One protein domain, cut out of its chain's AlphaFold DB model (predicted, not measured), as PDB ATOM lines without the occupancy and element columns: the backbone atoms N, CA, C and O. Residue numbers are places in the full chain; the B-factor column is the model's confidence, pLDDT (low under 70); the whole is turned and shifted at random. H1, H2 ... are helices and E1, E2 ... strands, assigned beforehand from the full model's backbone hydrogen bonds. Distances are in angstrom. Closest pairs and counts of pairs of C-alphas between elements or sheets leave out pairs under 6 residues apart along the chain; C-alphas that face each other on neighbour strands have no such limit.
ATOM      1  N   GLU A  13     -30.511  10.527   1.880       44.34
ATOM      2  CA  GLU A  13     -30.834   9.423   0.965       44.34
ATOM      3  C   GLU A  13     -32.167   8.749   1.305       44.34
ATOM      4  O   GLU A  13     -32.807   8.178   0.421       44.34
ATOM      5  N   ALA A  14     -32.644   8.842   2.550       49.59
ATOM      6  CA  ALA A  14     -33.903   8.225   2.981       49.59
ATOM      7  C   ALA A  14     -35.143   8.702   2.180       49.59
ATOM      8  O   ALA A  14     -35.978   7.863   1.815       49.59
ATOM      9  N   PRO A  15     -35.278   9.995   1.816       48.56
ATOM     10  CA  PRO A  15     -36.346  10.459   0.928       48.56
ATOM     11  C   PRO A  15     -36.203   9.930  -0.504       48.56
ATOM     12  O   PRO A  15     -37.203   9.554  -1.118       48.56
ATOM     13  N   ILE A  16     -34.973   9.849  -1.025       52.75
ATOM     14  CA  ILE A  16     -34.682   9.312  -2.364       52.75
ATOM     15  C   ILE A  16     -35.024   7.820  -2.403       52.75
ATOM     16  O   ILE A  16     -35.753   7.385  -3.290       52.75
ATOM     17  N   LEU A  17     -34.598   7.057  -1.395       48.66
ATOM     18  CA  LEU A  17     -34.944   5.652  -1.190       48.66
ATOM     19  C   LEU A  17     -36.462   5.453  -1.077       48.66
ATOM     20  O   LEU A  17     -36.997   4.535  -1.687       48.66
ATOM     21  N   SER A  18     -37.183   6.323  -0.365       48.94
ATOM     22  CA  SER A  18     -38.651   6.275  -0.248       48.94
ATOM     23  C   SER A  18     -39.371   6.530  -1.583       48.94
ATOM     24  O   SER A  18     -40.270   5.779  -1.975       48.94
ATOM     25  N   ILE A  19     -38.941   7.548  -2.335       47.00
ATOM     26  CA  ILE A  19     -39.463   7.852  -3.677       47.00
ATOM     27  C   ILE A  19     -39.139   6.711  -4.649       47.00
ATOM     28  O   ILE A  19     -39.999   6.283  -5.418       47.00
ATOM     29  N   MET A  20     -37.931   6.157  -4.572       48.59
ATOM     30  CA  MET A  20     -37.506   5.034  -5.401       48.59
ATOM     31  C   MET A  20     -38.241   3.737  -5.058       48.59
ATOM     32  O   MET A  20     -38.619   3.028  -5.985       48.59
ATOM     33  N   LYS A  21     -38.537   3.454  -3.778       47.38
ATOM     34  CA  LYS A  21     -39.401   2.334  -3.346       47.38
ATOM     35  C   LYS A  21     -40.788   2.425  -3.989       47.38
ATOM     36  O   LYS A  21     -41.290   1.424  -4.497       47.38
ATOM     37  N   ARG A  22     -41.379   3.628  -4.038       43.47
ATOM     38  CA  ARG A  22     -42.661   3.870  -4.728       43.47
ATOM     39  C   ARG A  22     -42.563   3.626  -6.233       43.47
ATOM     40  O   ARG A  22     -43.426   2.951  -6.786       43.47
ATOM     41  N   ILE A  23     -41.507   4.113  -6.884       44.66
ATOM     42  CA  ILE A  23     -41.294   3.906  -8.324       44.66
ATOM     43  C   ILE A  23     -41.066   2.417  -8.635       44.66
ATOM     44  O   ILE A  23     -41.697   1.889  -9.540       44.66
ATOM     45  N   TYR A  24     -40.243   1.708  -7.857       44.41
ATOM     46  CA  TYR A  24     -39.973   0.280  -8.062       44.41
ATOM     47  C   TYR A  24     -41.202  -0.603  -7.820       44.41
ATOM     48  O   TYR A  24     -41.412  -1.547  -8.573       44.41
ATOM     49  N   SER A  25     -42.057  -0.274  -6.843       43.34
ATOM     50  CA  SER A  25     -43.342  -0.972  -6.655       43.34
ATOM     51  C   SER A  25     -44.310  -0.809  -7.836       43.34
ATOM     52  O   SER A  25     -45.246  -1.590  -7.975       43.34
ATOM     53  N   ALA A  26     -44.074   0.188  -8.698       39.66
ATOM     54  CA  ALA A  26     -44.886   0.494  -9.869       39.66
ATOM     55  C   ALA A  26     -44.272   0.006 -11.199       39.66
ATOM     56  O   ALA A  26     -44.934   0.103 -12.233       39.66
ATOM     57  N   VAL A  27     -43.033  -0.510 -11.209       38.44
ATOM     58  CA  VAL A  27     -42.341  -0.950 -12.434       38.44
ATOM     59  C   VAL A  27     -42.238  -2.483 -12.470       38.44
ATOM     60  O   VAL A  27     -41.593  -3.072 -11.603       38.44
ATOM     61  N   PRO A  28     -42.807  -3.156 -13.489       40.78
ATOM     62  CA  PRO A  28     -42.614  -4.588 -13.697       40.78
ATOM     63  C   PRO A  28     -41.121  -4.906 -13.873       40.78
ATOM     64  O   PRO A  28     -40.460  -4.359 -14.757       40.78
ATOM     65  N   VAL A  29     -40.581  -5.806 -13.048       48.75
ATOM     66  CA  VAL A  29     -39.135  -6.105 -12.895       48.75
ATOM     67  C   VAL A  29     -38.507  -6.766 -14.143       48.75
ATOM     68  O   VAL A  29     -37.356  -7.195 -14.134       48.75
ATOM     69  N   HIS A  30     -39.228  -6.849 -15.258       42.09
ATOM     70  CA  HIS A  30     -38.886  -7.741 -16.363       42.09
ATOM     71  C   HIS A  30     -37.705  -7.278 -17.238       42.09
ATOM     72  O   HIS A  30     -37.172  -8.108 -17.966       42.09
ATOM     73  N   HIS A  31     -37.228  -6.020 -17.171       38.78
ATOM     74  CA  HIS A  31     -36.253  -5.526 -18.170       38.78
ATOM     75  C   HIS A  31     -35.174  -4.515 -17.716       38.78
ATOM     76  O   HIS A  31     -34.597  -3.832 -18.561       38.78
ATOM     77  N   LEU A  32     -34.811  -4.409 -16.430       39.78
ATOM     78  CA  LEU A  32     -33.753  -3.462 -16.017       39.78
ATOM     79  C   LEU A  32     -32.331  -4.021 -16.211       39.78
ATOM     80  O   LEU A  32     -31.741  -4.699 -15.365       39.78
ATOM     81  N   VAL A  33     -31.778  -3.695 -17.380       39.12
ATOM     82  CA  VAL A  33     -30.399  -3.938 -17.809       39.12
ATOM     83  C   VAL A  33     -29.471  -2.886 -17.187       39.12
ATOM     84  O   VAL A  33     -29.284  -1.820 -17.752       39.12
ATOM     85  N   ALA A  34     -28.902  -3.163 -16.012       39.31
ATOM     86  CA  ALA A  34     -27.620  -2.625 -15.527       39.31
ATOM     87  C   ALA A  34     -27.354  -3.174 -14.120       39.31
ATOM     88  O   ALA A  34     -28.266  -3.267 -13.302       39.31
ATOM     89  N   ILE A  35     -26.102  -3.519 -13.819       41.97
ATOM     90  CA  ILE A  35     -25.655  -4.084 -12.531       41.97
ATOM     91  C   ILE A  35     -26.173  -3.272 -11.324       41.97
ATOM     92  O   ILE A  35     -26.563  -3.857 -10.318       41.97
ATOM     93  N   HIS A  36     -26.296  -1.949 -11.465       35.25
ATOM     94  CA  HIS A  36     -26.864  -1.064 -10.447       35.25
ATOM     95  C   HIS A  36     -28.344  -1.353 -10.146       35.25
ATOM     96  O   HIS A  36     -28.689  -1.543  -8.985       35.25
ATOM     97  N   GLY A  37     -29.215  -1.495 -11.153       44.25
ATOM     98  CA  GLY A  37     -30.645  -1.778 -10.934       44.25
ATOM     99  C   GLY A  37     -30.908  -3.126 -10.248       44.25
ATOM    100  O   GLY A  37     -31.890  -3.280  -9.524       44.25
ATOM    101  N   LYS A  38     -29.994  -4.089 -10.418       50.38
ATOM    102  CA  LYS A  38     -30.032  -5.393  -9.738       50.38
ATOM    103  C   LYS A  38     -29.626  -5.292  -8.266       50.38
ATOM    104  O   LYS A  38     -30.270  -5.917  -7.434       50.38
ATOM    105  N   ILE A  39     -28.602  -4.496  -7.948       45.72
ATOM    106  CA  ILE A  39     -28.168  -4.230  -6.566       45.72
ATOM    107  C   ILE A  39     -29.240  -3.427  -5.815       45.72
ATOM    108  O   ILE A  39     -29.591  -3.778  -4.693       45.72
ATOM    109  N   PHE A  40     -29.825  -2.409  -6.453       49.97
ATOM    110  CA  PHE A  40     -30.900  -1.610  -5.856       49.97
ATOM    111  C   PHE A  40     -32.196  -2.401  -5.666       49.97
ATOM    112  O   PHE A  40     -32.800  -2.309  -4.602       49.97
ATOM    113  N   GLY A  41     -32.595  -3.232  -6.637       58.41
ATOM    114  CA  GLY A  41     -33.741  -4.134  -6.470       58.41
ATOM    115  C   GLY A  41     -33.541  -5.113  -5.310       58.41
ATOM    116  O   GLY A  41     -34.446  -5.327  -4.513       58.41
ATOM    117  N   VAL A  42     -32.322  -5.635  -5.162       57.34
ATOM    118  CA  VAL A  42     -31.913  -6.485  -4.038       57.34
ATOM    119  C   VAL A  42     -32.031  -5.770  -2.686       57.34
ATOM    120  O   VAL A  42     -32.540  -6.358  -1.736       57.34
ATOM    121  N   LEU A  43     -31.575  -4.520  -2.589       56.75
ATOM    122  CA  LEU A  43     -31.624  -3.743  -1.345       56.75
ATOM    123  C   LEU A  43     -33.055  -3.321  -0.989       56.75
ATOM    124  O   LEU A  43     -33.440  -3.392   0.172       56.75
ATOM    125  N   ALA A  44     -33.861  -2.938  -1.983       61.94
ATOM    126  CA  ALA A  44     -35.269  -2.601  -1.781       61.94
ATOM    127  C   ALA A  44     -36.088  -3.815  -1.313       61.94
ATOM    128  O   ALA A  44     -36.940  -3.683  -0.438       61.94
ATOM    129  N   VAL A  45     -35.799  -4.997  -1.863       64.38
ATOM    130  CA  VAL A  45     -36.361  -6.261  -1.383       64.38
ATOM    131  C   VAL A  45     -35.929  -6.531   0.055       64.38
ATOM    132  O   VAL A  45     -36.789  -6.800   0.884       64.38
ATOM    133  N   ALA A  46     -34.633  -6.431   0.368       62.25
ATOM    134  CA  ALA A  46     -34.131  -6.679   1.719       62.25
ATOM    135  C   ALA A  46     -34.830  -5.789   2.756       62.25
ATOM    136  O   ALA A  46     -35.296  -6.281   3.775       62.25
ATOM    137  N   ASP A  47     -34.973  -4.498   2.458       64.88
ATOM    138  CA  ASP A  47     -35.661  -3.535   3.316       64.88
ATOM    139  C   ASP A  47     -37.146  -3.887   3.530       64.88
ATOM    140  O   ASP A  47     -37.606  -3.949   4.670       64.88
ATOM    141  N   GLN A  48     -37.886  -4.201   2.458       64.62
ATOM    142  CA  GLN A  48     -39.295  -4.606   2.573       64.62
ATOM    143  C   GLN A  48     -39.477  -5.925   3.317       64.62
ATOM    144  O   GLN A  48     -40.455  -6.096   4.046       64.62
ATOM    145  N   MET A  49     -38.546  -6.856   3.127       64.81
ATOM    146  CA  MET A  49     -38.521  -8.105   3.861       64.81
ATOM    147  C   MET A  49     -38.344  -7.824   5.354       64.81
ATOM    148  O   MET A  49     -39.188  -8.254   6.136       64.81
ATOM    149  N   ILE A  50     -37.299  -7.085   5.749       62.94
ATOM    150  CA  ILE A  50     -36.952  -6.808   7.158       62.94
ATOM    151  C   ILE A  50     -38.099  -6.103   7.895       62.94
ATOM    152  O   ILE A  50     -38.318  -6.352   9.074       62.94
ATOM    153  N   CYS A  51     -38.904  -5.298   7.198       59.12
ATOM    154  CA  CYS A  51     -40.068  -4.633   7.788       59.12
ATOM    155  C   CYS A  51     -41.224  -5.578   8.188       59.12
ATOM    156  O   CYS A  51     -42.180  -5.124   8.823       59.12
ATOM    157  N   ARG A  52     -41.199  -6.869   7.821       63.66
ATOM    158  CA  ARG A  52     -42.209  -7.850   8.250       63.66
ATOM    159  C   ARG A  52     -41.770  -8.513   9.555       63.66
ATOM    160  O   ARG A  52     -41.106  -9.543   9.535       63.66
ATOM    161  N   ASN A  53     -42.193  -7.945  10.683       56.97
ATOM    162  CA  ASN A  53     -41.815  -8.436  12.015       56.97
ATOM    163  C   ASN A  53     -42.348  -9.841  12.354       56.97
ATOM    164  O   ASN A  53     -41.862 -10.447  13.302       56.97
ATOM    165  N   GLU A  54     -43.302 -10.390  11.595       69.75
ATOM    166  CA  GLU A  54     -43.845 -11.730  11.840       69.75
ATOM    167  C   GLU A  54     -44.168 -12.429  10.517       69.75
ATOM    168  O   GLU A  54     -45.123 -12.093   9.817       69.75
ATOM    169  N   VAL A  55     -43.339 -13.406  10.154       78.88
ATOM    170  CA  VAL A  55     -43.539 -14.266   8.987       78.88
ATOM    171  C   VAL A  55     -43.635 -15.706   9.475       78.88
ATOM    172  O   VAL A  55     -42.725 -16.194  10.143       78.88
ATOM    173  N   GLU A  56     -44.720 -16.399   9.127       87.50
ATOM    174  CA  GLU A  56     -44.875 -17.822   9.435       87.50
ATOM    175  C   GLU A  56     -43.774 -18.635   8.735       87.50
ATOM    176  O   GLU A  56     -43.693 -18.683   7.496       87.50
ATOM    177  N   LYS A  57     -42.912 -19.259   9.547       89.62
ATOM    178  CA  LYS A  57     -41.768 -20.046   9.087       89.62
ATOM    179  C   LYS A  57     -42.220 -21.360   8.454       89.62
ATOM    180  O   LYS A  57     -43.089 -22.065   8.955       89.62
ATOM    181  N   ASN A  58     -41.570 -21.708   7.354       91.38
ATOM    182  CA  ASN A  58     -41.625 -23.012   6.719       91.38
ATOM    183  C   ASN A  58     -40.435 -23.838   7.223       91.38
ATOM    184  O   ASN A  58     -39.389 -23.898   6.581       91.38
ATOM    185  N   GLU A  59     -40.571 -24.433   8.404       92.56
ATOM    186  CA  GLU A  59     -39.465 -25.136   9.062       92.56
ATOM    187  C   GLU A  59     -38.948 -26.340   8.252       92.56
ATOM    188  O   GLU A  59     -39.712 -27.119   7.652       92.56
ATOM    189  N   GLY A  60     -37.627 -26.513   8.278       92.19
ATOM    190  CA  GLY A  60     -36.875 -27.531   7.553       92.19
ATOM    191  C   GLY A  60     -36.748 -27.246   6.056       92.19
ATOM    192  O   GLY A  60     -36.593 -28.189   5.272       92.19
ATOM    193  N   SER A  61     -36.878 -25.981   5.640       94.81
ATOM    194  CA  SER A  61     -36.916 -25.603   4.225       94.81
ATOM    195  C   SER A  61     -35.785 -24.684   3.783       94.81
ATOM    196  O   SER A  61     -35.213 -23.920   4.565       94.81
ATOM    197  N   VAL A  62     -35.479 -24.748   2.486       92.94
ATOM    198  CA  VAL A  62     -34.445 -23.924   1.858       92.94
ATOM    199  C   VAL A  62     -34.980 -23.136   0.667       92.94
ATOM    200  O   VAL A  62     -35.859 -23.594  -0.070       92.94
ATOM    201  N   ASN A  63     -34.399 -21.959   0.448       90.12
ATOM    202  CA  ASN A  63     -34.534 -21.209  -0.790       90.12
ATOM    203  C   ASN A  63     -33.359 -21.502  -1.711       90.12
ATOM    204  O   ASN A  63     -32.208 -21.592  -1.281       90.12
ATOM    205  N   LEU A  64     -33.649 -21.562  -2.999       87.19
ATOM    206  CA  LEU A  64     -32.677 -21.728  -4.057       87.19
ATOM    207  C   LEU A  64     -32.657 -20.459  -4.914       87.19
ATOM    208  O   LEU A  64     -33.580 -20.234  -5.693       87.19
ATOM    209  N   VAL A  65     -31.624 -19.623  -4.771       81.56
ATOM    210  CA  VAL A  65     -31.582 -18.293  -5.408       81.56
ATOM    211  C   VAL A  65     -30.359 -18.140  -6.307       81.56
ATOM    212  O   VAL A  65     -29.214 -18.286  -5.871       81.56
ATOM    213  N   ASN A  66     -30.587 -17.808  -7.581       74.38
ATOM    214  CA  ASN A  66     -29.502 -17.557  -8.526       74.38
ATOM    215  C   ASN A  66     -29.876 -16.539  -9.612       74.38
ATOM    216  O   ASN A  66     -31.039 -16.206  -9.808       74.38
ATOM    217  N   PHE A  67     -28.875 -16.054 -10.350       67.50
ATOM    218  CA  PHE A  67     -29.100 -15.192 -11.505       67.50
ATOM    219  C   PHE A  67     -29.843 -15.947 -12.616       67.50
ATOM    220  O   PHE A  67     -29.544 -17.128 -12.853       67.50
ATOM    221  N   PRO A  68     -30.726 -15.250 -13.360       58.91
ATOM    222  CA  PRO A  68     -31.565 -15.841 -14.376       58.91
ATOM    223  C   PRO A  68     -30.758 -16.107 -15.636       58.91
ATOM    224  O   PRO A  68     -30.696 -15.310 -16.568       58.91
ATOM    225  N   THR A  69     -30.066 -17.240 -15.641       64.06
ATOM    226  CA  THR A  69     -29.446 -17.784 -16.844       64.06
ATOM    227  C   THR A  69     -29.935 -19.212 -17.017       64.06
ATOM    228  O   THR A  69     -29.920 -19.998 -16.067       64.06
ATOM    229  N   GLN A  70     -30.332 -19.577 -18.239       59.97
ATOM    230  CA  GLN A  70     -30.827 -20.928 -18.540       59.97
ATOM    231  C   GLN A  70     -29.830 -22.025 -18.127       59.97
ATOM    232  O   GLN A  70     -30.227 -23.084 -17.650       59.97
ATOM    233  N   ARG A  71     -28.521 -21.745 -18.227       65.69
ATOM    234  CA  ARG A  71     -27.447 -22.660 -17.805       65.69
ATOM    235  C   ARG A  71     -27.532 -23.032 -16.320       65.69
ATOM    236  O   ARG A  71     -27.183 -24.150 -15.951       65.69
ATOM    237  N   ASN A  72     -27.971 -22.107 -15.473       67.50
ATOM    238  CA  ASN A  72     -28.062 -22.330 -14.036       67.50
ATOM    239  C   ASN A  72     -29.399 -22.951 -13.615       67.50
ATOM    240  O   ASN A  72     -29.431 -23.652 -12.606       67.50
ATOM    241  N   ALA A  73     -30.466 -22.760 -14.397       70.50
ATOM    242  CA  ALA A  73     -31.793 -23.292 -14.090       70.50
ATOM    243  C   ALA A  73     -31.789 -24.825 -13.946       70.50
ATOM    244  O   ALA A  73     -32.264 -25.345 -12.939       70.50
ATOM    245  N   LEU A  74     -31.167 -25.549 -14.886       77.38
ATOM    246  CA  LEU A  74     -31.096 -27.019 -14.844       77.38
ATOM    247  C   LEU A  74     -30.335 -27.539 -13.615       77.38
ATOM    248  O   LEU A  74     -30.776 -28.481 -12.963       77.38
ATOM    249  N   LYS A  75     -29.211 -26.901 -13.261       79.19
ATOM    250  CA  LYS A  75     -28.403 -27.296 -12.094       79.19
ATOM    251  C   LYS A  75     -29.192 -27.175 -10.798       79.19
ATOM    252  O   LYS A  75     -29.087 -28.027  -9.921       79.19
ATOM    253  N   PHE A  76     -29.969 -26.110 -10.673       79.00
ATOM    254  CA  PHE A  76     -30.746 -25.882  -9.472       79.00
ATOM    255  C   PHE A  76     -32.052 -26.684  -9.430       79.00
ATOM    256  O   PHE A  76     -32.474 -27.056  -8.342       79.00
ATOM    257  N   GLN A  77     -32.672 -26.995 -10.573       82.88
ATOM    258  CA  GLN A  77     -33.766 -27.972 -10.619       82.88
ATOM    259  C   GLN A  77     -33.290 -29.347 -10.146       82.88
ATOM    260  O   GLN A  77     -33.952 -29.984  -9.329       82.88
ATOM    261  N   GLU A  78     -32.108 -29.770 -10.594       85.81
ATOM    262  CA  GLU A  78     -31.505 -31.017 -10.130       85.81
ATOM    263  C   GLU A  78     -31.171 -30.960  -8.633       85.81
ATOM    264  O   GLU A  78     -31.475 -31.890  -7.889       85.81
ATOM    265  N   MET A  79     -30.635 -29.834  -8.151       87.44
ATOM    266  CA  MET A  79     -30.413 -29.616  -6.720       87.44
ATOM    267  C   MET A  79     -31.713 -29.699  -5.912       87.44
ATOM    268  O   MET A  79     -31.746 -30.382  -4.892       87.44
ATOM    269  N   ALA A  80     -32.792 -29.060  -6.371       89.19
ATOM    270  CA  ALA A  80     -34.100 -29.127  -5.726       89.19
ATOM    271  C   ALA A  80     -34.600 -30.576  -5.626       89.19
ATOM    272  O   ALA A  80     -35.080 -31.000  -4.572       89.19
ATOM    273  N   ARG A  81     -34.434 -31.352  -6.707       89.31
ATOM    274  CA  ARG A  81     -34.793 -32.772  -6.761       89.31
ATOM    275  C   ARG A  81     -34.012 -33.585  -5.727       89.31
ATOM    276  O   ARG A  81     -34.622 -34.345  -4.981       89.31
ATOM    277  N   LEU A  82     -32.692 -33.408  -5.658       92.56
ATOM    278  CA  LEU A  82     -31.826 -34.119  -4.709       92.56
ATOM    279  C   LEU A  82     -32.141 -33.753  -3.253       92.56
ATOM    280  O   LEU A  82     -32.292 -34.642  -2.421       92.56
ATOM    281  N   LEU A  83     -32.312 -32.464  -2.950       89.75
ATOM    282  CA  LEU A  83     -32.686 -31.992  -1.613       89.75
ATOM    283  C   LEU A  83     -34.032 -32.578  -1.167       89.75
ATOM    284  O   LEU A  83     -34.144 -33.088  -0.055       89.75
ATOM    285  N   THR A  84     -35.019 -32.603  -2.064       91.00
ATOM    286  CA  THR A  84     -36.325 -33.222  -1.791       91.00
ATOM    287  C   THR A  84     -36.185 -34.721  -1.511       91.00
ATOM    288  O   THR A  84     -36.802 -35.232  -0.580       91.00
ATOM    289  N   GLN A  85     -35.335 -35.434  -2.260       93.44
ATOM    290  CA  GLN A  85     -35.034 -36.851  -2.002       93.44
ATOM    291  C   GLN A  85     -34.352 -37.085  -0.647       93.44
ATOM    292  O   GLN A  85     -34.517 -38.151  -0.061       93.44
ATOM    293  N   MET A  86     -33.622 -36.092  -0.135       92.56
ATOM    294  CA  MET A  86     -33.023 -36.105   1.203       92.56
ATOM    295  C   MET A  86     -34.005 -35.684   2.312       92.56
ATOM    296  O   MET A  86     -33.611 -35.611   3.474       92.56
ATOM    297  N   GLY A  87     -35.267 -35.394   1.980       91.75
ATOM    298  CA  GLY A  87     -36.282 -34.937   2.931       91.75
ATOM    299  C   GLY A  87     -36.210 -33.445   3.273       91.75
ATOM    300  O   GLY A  87     -36.898 -33.003   4.189       91.75
ATOM    301  N   ILE A  88     -35.407 -32.659   2.547       92.25
ATOM    302  CA  ILE A  88     -35.305 -31.207   2.725       92.25
ATOM    303  C   ILE A  88     -36.394 -30.532   1.890       92.25
ATOM    304  O   ILE A  88     -36.493 -30.753   0.679       92.25
ATOM    305  N   LYS A  89     -37.211 -29.687   2.523       93.94
ATOM    306  CA  LYS A  89     -38.288 -28.969   1.833       93.94
ATOM    307  C   LYS A  89     -37.716 -27.830   0.994       93.94
ATOM    308  O   LYS A  89     -36.797 -27.128   1.414       93.94
ATOM    309  N   ILE A  90     -38.311 -27.586  -0.166       91.44
ATOM    310  CA  ILE A  90     -38.016 -26.394  -0.960       91.44
ATOM    311  C   ILE A  90     -39.086 -25.346  -0.672       91.44
ATOM    312  O   ILE A  90     -40.266 -25.598  -0.900       91.44
ATOM    313  N   ASN A  91     -38.674 -24.183  -0.167       91.44
ATOM    314  CA  ASN A  91     -39.574 -23.051   0.046       91.44
ATOM    315  C   ASN A  91     -39.782 -22.275  -1.255       91.44
ATOM    316  O   ASN A  91     -40.911 -22.121  -1.715       91.44
ATOM    317  N   LYS A  92     -38.684 -21.823  -1.873       87.62
ATOM    318  CA  LYS A  92     -38.713 -21.075  -3.134       87.62
ATOM    319  C   LYS A  92     -37.526 -21.382  -4.028       87.62
ATOM    320  O   LYS A  92     -36.439 -21.750  -3.582       87.62
ATOM    321  N   ILE A  93     -37.770 -21.184  -5.317       84.44
ATOM    322  CA  ILE A  93     -36.816 -21.350  -6.399       84.44
ATOM    323  C   ILE A  93     -36.848 -20.071  -7.249       84.44
ATOM    324  O   ILE A  93     -37.843 -19.802  -7.915       84.44
ATOM    325  N   CYS A  94     -35.769 -19.290  -7.244       77.19
ATOM    326  CA  CYS A  94     -35.700 -17.986  -7.909       77.19
ATOM    327  C   CYS A  94     -34.675 -18.015  -9.057       77.19
ATOM    328  O   CYS A  94     -33.484 -17.803  -8.809       77.19
ATOM    329  N   PHE A  95     -35.129 -18.283 -10.296       66.44
ATOM    330  CA  PHE A  95     -34.279 -18.299 -11.507       66.44
ATOM    331  C   PHE A  95     -34.827 -17.549 -12.715       66.44
ATOM    332  O   PHE A  95     -34.047 -17.274 -13.608       66.44
ATOM    333  N   ASP A  96     -36.120 -17.268 -12.811       54.38
ATOM    334  CA  ASP A  96     -36.715 -16.449 -13.871       54.38
ATOM    335  C   ASP A  96     -38.169 -16.171 -13.474       54.38
ATOM    336  O   ASP A  96     -38.792 -17.019 -12.836       54.38
ATOM    337  N   HIS A  97     -38.692 -14.990 -13.799       58.19
ATOM    338  CA  HIS A  97     -40.072 -14.574 -13.484       58.19
ATOM    339  C   HIS A  97     -40.395 -14.496 -11.977       58.19
ATOM    340  O   HIS A  97     -41.558 -14.512 -11.583       58.19
ATOM    341  N   THR A  98     -39.369 -14.365 -11.132       68.69
ATOM    342  CA  THR A  98     -39.523 -14.088  -9.699       68.69
ATOM    343  C   THR A  98     -40.214 -12.743  -9.494       68.69
ATOM    344  O   THR A  98     -39.761 -11.717 -10.007       68.69
ATOM    345  N   THR A  99     -41.310 -12.753  -8.743       69.19
ATOM    346  CA  THR A  99     -42.060 -11.545  -8.387       69.19
ATOM    347  C   THR A  99     -41.511 -10.910  -7.107       69.19
ATOM    348  O   THR A  99     -40.737 -11.519  -6.369       69.19
ATOM    349  N   ALA A 100     -41.927  -9.677  -6.804       68.44
ATOM    350  CA  ALA A 100     -41.619  -9.065  -5.511       68.44
ATOM    351  C   ALA A 100     -42.208  -9.873  -4.336       68.44
ATOM    352  O   ALA A 100     -41.593  -9.950  -3.276       68.44
ATOM    353  N   GLU A 101     -43.358 -10.522  -4.535       71.00
ATOM    354  CA  GLU A 101     -43.984 -11.391  -3.535       71.00
ATOM    355  C   GLU A 101     -43.156 -12.651  -3.264       71.00
ATOM    356  O   GLU A 101     -42.911 -12.981  -2.106       71.00
ATOM    357  N   ASP A 102     -42.614 -13.281  -4.309       76.00
ATOM    358  CA  ASP A 102     -41.705 -14.424  -4.150       76.00
ATOM    359  C   ASP A 102     -40.457 -14.066  -3.351       76.00
ATOM    360  O   ASP A 102     -39.938 -14.894  -2.602       76.00
ATOM    361  N   MET A 103     -39.977 -12.831  -3.502       76.12
ATOM    362  CA  MET A 103     -38.867 -12.353  -2.697       76.12
ATOM    363  C   MET A 103     -39.281 -12.197  -1.237       76.12
ATOM    364  O   MET A 103     -38.538 -12.637  -0.371       76.12
ATOM    365  N   MET A 104     -40.472 -11.663  -0.947       75.75
ATOM    366  CA  MET A 104     -40.983 -11.567   0.428       75.75
ATOM    367  C   MET A 104     -41.132 -12.937   1.110       75.75
ATOM    368  O   MET A 104     -40.907 -13.049   2.316       75.75
ATOM    369  N   ASP A 105     -41.433 -13.988   0.348       83.75
ATOM    370  CA  ASP A 105     -41.537 -15.361   0.852       83.75
ATOM    371  C   ASP A 105     -40.197 -15.984   1.267       83.75
ATOM    372  O   ASP A 105     -40.185 -17.009   1.958       83.75
ATOM    373  N   LEU A 106     -39.055 -15.394   0.893       85.62
ATOM    374  CA  LEU A 106     -37.750 -15.950   1.255       85.62
ATOM    375  C   LEU A 106     -37.538 -15.963   2.780       85.62
ATOM    376  O   LEU A 106     -36.857 -16.855   3.287       85.62
ATOM    377  N   ALA A 107     -38.165 -15.039   3.522       86.06
ATOM    378  CA  ALA A 107     -38.103 -14.947   4.986       86.06
ATOM    379  C   ALA A 107     -38.667 -16.178   5.713       86.06
ATOM    380  O   ALA A 107     -38.363 -16.404   6.890       86.06
ATOM    381  N   ARG A 108     -39.474 -16.980   5.011       89.88
ATOM    382  CA  ARG A 108     -40.118 -18.180   5.549       89.88
ATOM    383  C   ARG A 108     -39.149 -19.347   5.707       89.88
ATOM    384  O   ARG A 108     -39.415 -20.213   6.527       89.88
ATOM    385  N   ALA A 109     -38.066 -19.398   4.935       92.31
ATOM    386  CA  ALA A 109     -37.136 -20.527   4.961       92.31
ATOM    387  C   ALA A 109     -36.137 -20.454   6.126       92.31
ATOM    388  O   ALA A 109     -35.981 -19.409   6.759       92.31
ATOM    389  N   ASP A 110     -35.401 -21.546   6.337       92.94
ATOM    390  CA  ASP A 110     -34.300 -21.605   7.306       92.94
ATOM    391  C   ASP A 110     -32.949 -21.253   6.671       92.94
ATOM    392  O   ASP A 110     -32.046 -20.753   7.344       92.94
ATOM    393  N   LEU A 111     -32.790 -21.511   5.366       91.62
ATOM    394  CA  LEU A 111     -31.520 -21.332   4.662       91.62
ATOM    395  C   LEU A 111     -31.708 -20.840   3.224       91.62
ATOM    396  O   LEU A 111     -32.452 -21.418   2.435       91.62
ATOM    397  N   ASN A 112     -30.935 -19.826   2.846       88.12
ATOM    398  CA  ASN A 112     -30.766 -19.379   1.468       88.12
ATOM    399  C   ASN A 112     -29.530 -20.036   0.833       88.12
ATOM    400  O   ASN A 112     -28.399 -19.746   1.224       88.12
ATOM    401  N   ILE A 113     -29.715 -20.877  -0.183       88.44
ATOM    402  CA  ILE A 113     -28.623 -21.406  -1.009       88.44
ATOM    403  C   ILE A 113     -28.459 -20.499  -2.227       88.44
ATOM    404  O   ILE A 113     -29.362 -20.365  -3.056       88.44
ATOM    405  N   THR A 114     -27.294 -19.862  -2.330       81.88
ATOM    406  CA  THR A 114     -27.027 -18.793  -3.299       81.88
ATOM    407  C   THR A 114     -25.868 -19.147  -4.228       81.88
ATOM    408  O   THR A 114     -24.847 -19.681  -3.797       81.88
ATOM    409  N   GLY A 115     -26.002 -18.832  -5.520       75.00
ATOM    410  CA  GLY A 115     -24.928 -19.039  -6.506       75.00
ATOM    411  C   GLY A 115     -23.797 -17.996  -6.455       75.00
ATOM    412  O   GLY A 115     -22.752 -18.172  -7.078       75.00
ATOM    413  N   TYR A 116     -23.992 -16.886  -5.742       70.06
ATOM    414  CA  TYR A 116     -23.027 -15.792  -5.598       70.06
ATOM    415  C   TYR A 116     -23.299 -15.009  -4.306       70.06
ATOM    416  O   TYR A 116     -24.289 -15.261  -3.628       70.06
ATOM    417  N   ARG A 117     -22.412 -14.071  -3.941       71.38
ATOM    418  CA  ARG A 117     -22.599 -13.262  -2.726       71.38
ATOM    419  C   ARG A 117     -23.823 -12.358  -2.885       71.38
ATOM    420  O   ARG A 117     -23.869 -11.535  -3.794       71.38
ATOM    421  N   MET A 118     -24.762 -12.499  -1.962       73.38
ATOM    422  CA  MET A 118     -26.006 -11.744  -1.896       73.38
ATOM    423  C   MET A 118     -25.999 -10.888  -0.624       73.38
ATOM    424  O   MET A 118     -26.161 -11.454   0.453       73.38
ATOM    425  N   PRO A 119     -25.826  -9.556  -0.704       70.25
ATOM    426  CA  PRO A 119     -25.787  -8.701   0.490       70.25
ATOM    427  C   PRO A 119     -27.042  -8.813   1.368       70.25
ATOM    428  O   PRO A 119     -26.959  -8.787   2.588       70.25
ATOM    429  N   TRP A 120     -28.207  -9.032   0.754       75.75
ATOM    430  CA  TRP A 120     -29.468  -9.245   1.465       75.75
ATOM    431  C   TRP A 120     -29.505 -10.539   2.288       75.75
ATOM    432  O   TRP A 120     -30.251 -10.620   3.256       75.75
ATOM    433  N   ALA A 121     -28.707 -11.549   1.934       78.62
ATOM    434  CA  ALA A 121     -28.677 -12.814   2.661       78.62
ATOM    435  C   ALA A 121     -27.934 -12.683   4.001       78.62
ATOM    436  O   ALA A 121     -28.295 -13.356   4.962       78.62
ATOM    437  N   GLU A 122     -26.936 -11.791   4.076       77.25
ATOM    438  CA  GLU A 122     -26.297 -11.388   5.337       77.25
ATOM    439  C   GLU A 122     -27.326 -10.684   6.237       77.25
ATOM    440  O   GLU A 122     -27.543 -11.114   7.364       77.25
ATOM    441  N   LEU A 123     -28.066  -9.713   5.691       76.19
ATOM    442  CA  LEU A 123     -29.124  -9.011   6.429       76.19
ATOM    443  C   LEU A 123     -30.236  -9.947   6.928       76.19
ATOM    444  O   LEU A 123     -30.662  -9.848   8.071       76.19
ATOM    445  N   MET A 124     -30.703 -10.891   6.107       80.12
ATOM    446  CA  MET A 124     -31.724 -11.858   6.531       80.12
ATOM    447  C   MET A 124     -31.243 -12.806   7.632       80.12
ATOM    448  O   MET A 124     -32.048 -13.281   8.436       80.12
ATOM    449  N   LYS A 125     -29.944 -13.104   7.677       84.69
ATOM    450  CA  LYS A 125     -29.376 -13.886   8.770       84.69
ATOM    451  C   LYS A 125     -29.476 -13.117  10.080       84.69
ATOM    452  O   LYS A 125     -29.917 -13.696  11.069       84.69
ATOM    453  N   ASP A 126     -29.100 -11.845  10.054       82.25
ATOM    454  CA  ASP A 126     -29.018 -11.011  11.250       82.25
ATOM    455  C   ASP A 126     -30.412 -10.587  11.749       82.25
ATOM    456  O   ASP A 126     -30.688 -10.680  12.941       82.25
ATOM    457  N   GLU A 127     -31.324 -10.224  10.841       81.44
ATOM    458  CA  GLU A 127     -32.639  -9.657  11.187       81.44
ATOM    459  C   GLU A 127     -33.778 -10.692  11.240       81.44
ATOM    460  O   GLU A 127     -34.790 -10.475  11.901       81.44
ATOM    461  N   MET A 128     -33.657 -11.827  10.538       81.31
ATOM    462  CA  MET A 128     -34.758 -12.801  10.385       81.31
ATOM    463  C   MET A 128     -34.404 -14.234  10.766       81.31
ATOM    464  O   MET A 128     -35.221 -15.147  10.569       81.31
ATOM    465  N   ASN A 129     -33.182 -14.453  11.251       86.75
ATOM    466  CA  ASN A 129     -32.646 -15.775  11.549       86.75
ATOM    467  C   ASN A 129     -32.766 -16.751  10.357       86.75
ATOM    468  O   ASN A 129     -33.097 -17.923  10.526       86.75
ATOM    469  N   VAL A 130     -32.545 -16.260   9.130       88.19
ATOM    470  CA  VAL A 130     -32.472 -17.099   7.922       88.19
ATOM    471  C   VAL A 130     -31.016 -17.219   7.502       88.19
ATOM    472  O   VAL A 130     -30.410 -16.258   7.035       88.19
ATOM    473  N   GLY A 131     -30.437 -18.408   7.647       89.38
ATOM    474  CA  GLY A 131     -29.049 -18.644   7.275       89.38
ATOM    475  C   GLY A 131     -28.806 -18.458   5.775       89.38
ATOM    476  O   GLY A 131     -29.731 -18.414   4.960       89.38
ATOM    477  N   TYR A 132     -27.538 -18.447   5.370       88.56
ATOM    478  CA  TYR A 132     -27.190 -18.536   3.957       88.56
ATOM    479  C   TYR A 132     -25.944 -19.385   3.717       88.56
ATOM    480  O   TYR A 132     -25.022 -19.428   4.530       88.56
ATOM    481  N   CYS A 133     -25.926 -20.054   2.569       87.19
ATOM    482  CA  CYS A 133     -24.795 -20.812   2.065       87.19
ATOM    483  C   CYS A 133     -24.527 -20.389   0.621       87.19
ATOM    484  O   CYS A 133     -25.429 -20.376  -0.221       87.19
ATOM    485  N   LYS A 134     -23.278 -20.029   0.329       80.44
ATOM    486  CA  LYS A 134     -22.836 -19.760  -1.037       80.44
ATOM    487  C   LYS A 134     -22.271 -21.044  -1.629       80.44
ATOM    488  O   LYS A 134     -21.263 -21.550  -1.144       80.44
ATOM    489  N   ILE A 135     -22.865 -21.512  -2.717       71.06
ATOM    490  CA  ILE A 135     -22.330 -22.616  -3.513       71.06
ATOM    491  C   ILE A 135     -21.527 -22.040  -4.681       71.06
ATOM    492  O   ILE A 135     -22.071 -21.474  -5.627       71.06
TER     493      ILE A 135
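AT A GLANCE: This is residues 13 to 135 of the 137 residues of the protein "Oxidored_nitro domain-containing protein" of Methanosaeta sp. SDB (UniProt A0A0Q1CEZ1). A small four-stranded parallel sheet has H3 over one face and H4 and H5 over the other; H2 packs on the far side of H4 and H5, and H1 lies beyond H2, so that H3, the sheet, H4 with H5, H2 and H1 follow one another along the longest axis. The 123 printed residues have five named helices and four named strands, in the order H1 H2 E1 H3 E2 H4 E3 H5 E4, and the sheet runs E2 E1 E3 E4. The class is mixed, helices and strands. The whole is compact, with a radius of gyration of the C-alphas of 14.6 A and spans of 47 by 33 by 21 A.

HOW THE PARTS SIT: In the sheet, E1, residues 61 to 65, and E3, residues 111 to 114, are the inner strands, parallel at 21 degrees, with N 63 and O 111 2.8 A apart. E2, residues 89 to 94, is an edge strand parallel to E1 at 17 degrees, with N 64 and O 92 2.9 A apart. E4, residues 131 to 134, is the other edge strand, parallel to E3 at 21 degrees, with N 133 and O 112 2.8 A apart; these N and O pairs are within hydrogen-bond range. The sheet and the helices on both its faces together make three layers, with the sheet between one helix on one face and two helices on the other. H3, residues 70 to 85, is on one face at a height over the sheet of 9.8 A, over E2 and E1; its closest C-alphas to E2 are those of Ala 80 and Ile 90, 6.7 A. On the opposite face, H4, residues 100 to 108, has a height of 9.1 A and lies over E2 and, only just, over E1, on which 3 of its C-alphas fall. H5, residues 119 to 128, is on the same face as H4, over E4, at a height of 8.5 A. The strand-helix-strand units, two parallel neighbour strands with a helix between them in the chain, are E1, H3, E2 and E3, H5, E4; E2, H4, E3 is a split one, with E1 between its strands. Each of the three crossovers is right-handed. H2, residues 35 to 50, is not on the sheet; it touches H5 at a shallow tilt of 3 degrees, the same way, closest at the C-alphas of Ala 46 and Trp 120, 5.3 A. With residues 45 to 49 alone it touches H4, closest at Met 49 and Met 104, whose C-alphas are 5.5 A apart. H1, residues 13 to 25, is close to H2 but not clearly touching, about perpendicular at 86 degrees, with the C-alphas of Lys 21 and Ala 44 6.6 A apart. Every O i to N i+4 pair is within hydrogen-bond range in H1, H2 and H5; H3 has 10 of 12, and H4 2 of 5 beside 5 of 6 O i to N i+3 pairs.

IN THESE COORDINATES: H1 begins at C-alpha 13, (-30.834, 9.423, 0.965), and is 18.0 A from first to last C-alpha. H2 is 22.9 A long and H3 23.3 A; H3 ends at C-alpha 85, (-35.034, -36.851, -2.002). E2, the longest strand, is 14.9 A. E4 ends at C-alpha 134, (-22.836, -19.760, -1.037).

THE WHOLE: The two C-alphas farthest apart, those of Pro 15 and Gln 85, are 47.4 A apart. The printed part has no cut, and no link is long. The mean pLDDT of the printed part is 70.7; residues 13 to 54, 67 to 72 and 95 to 100 are under 70.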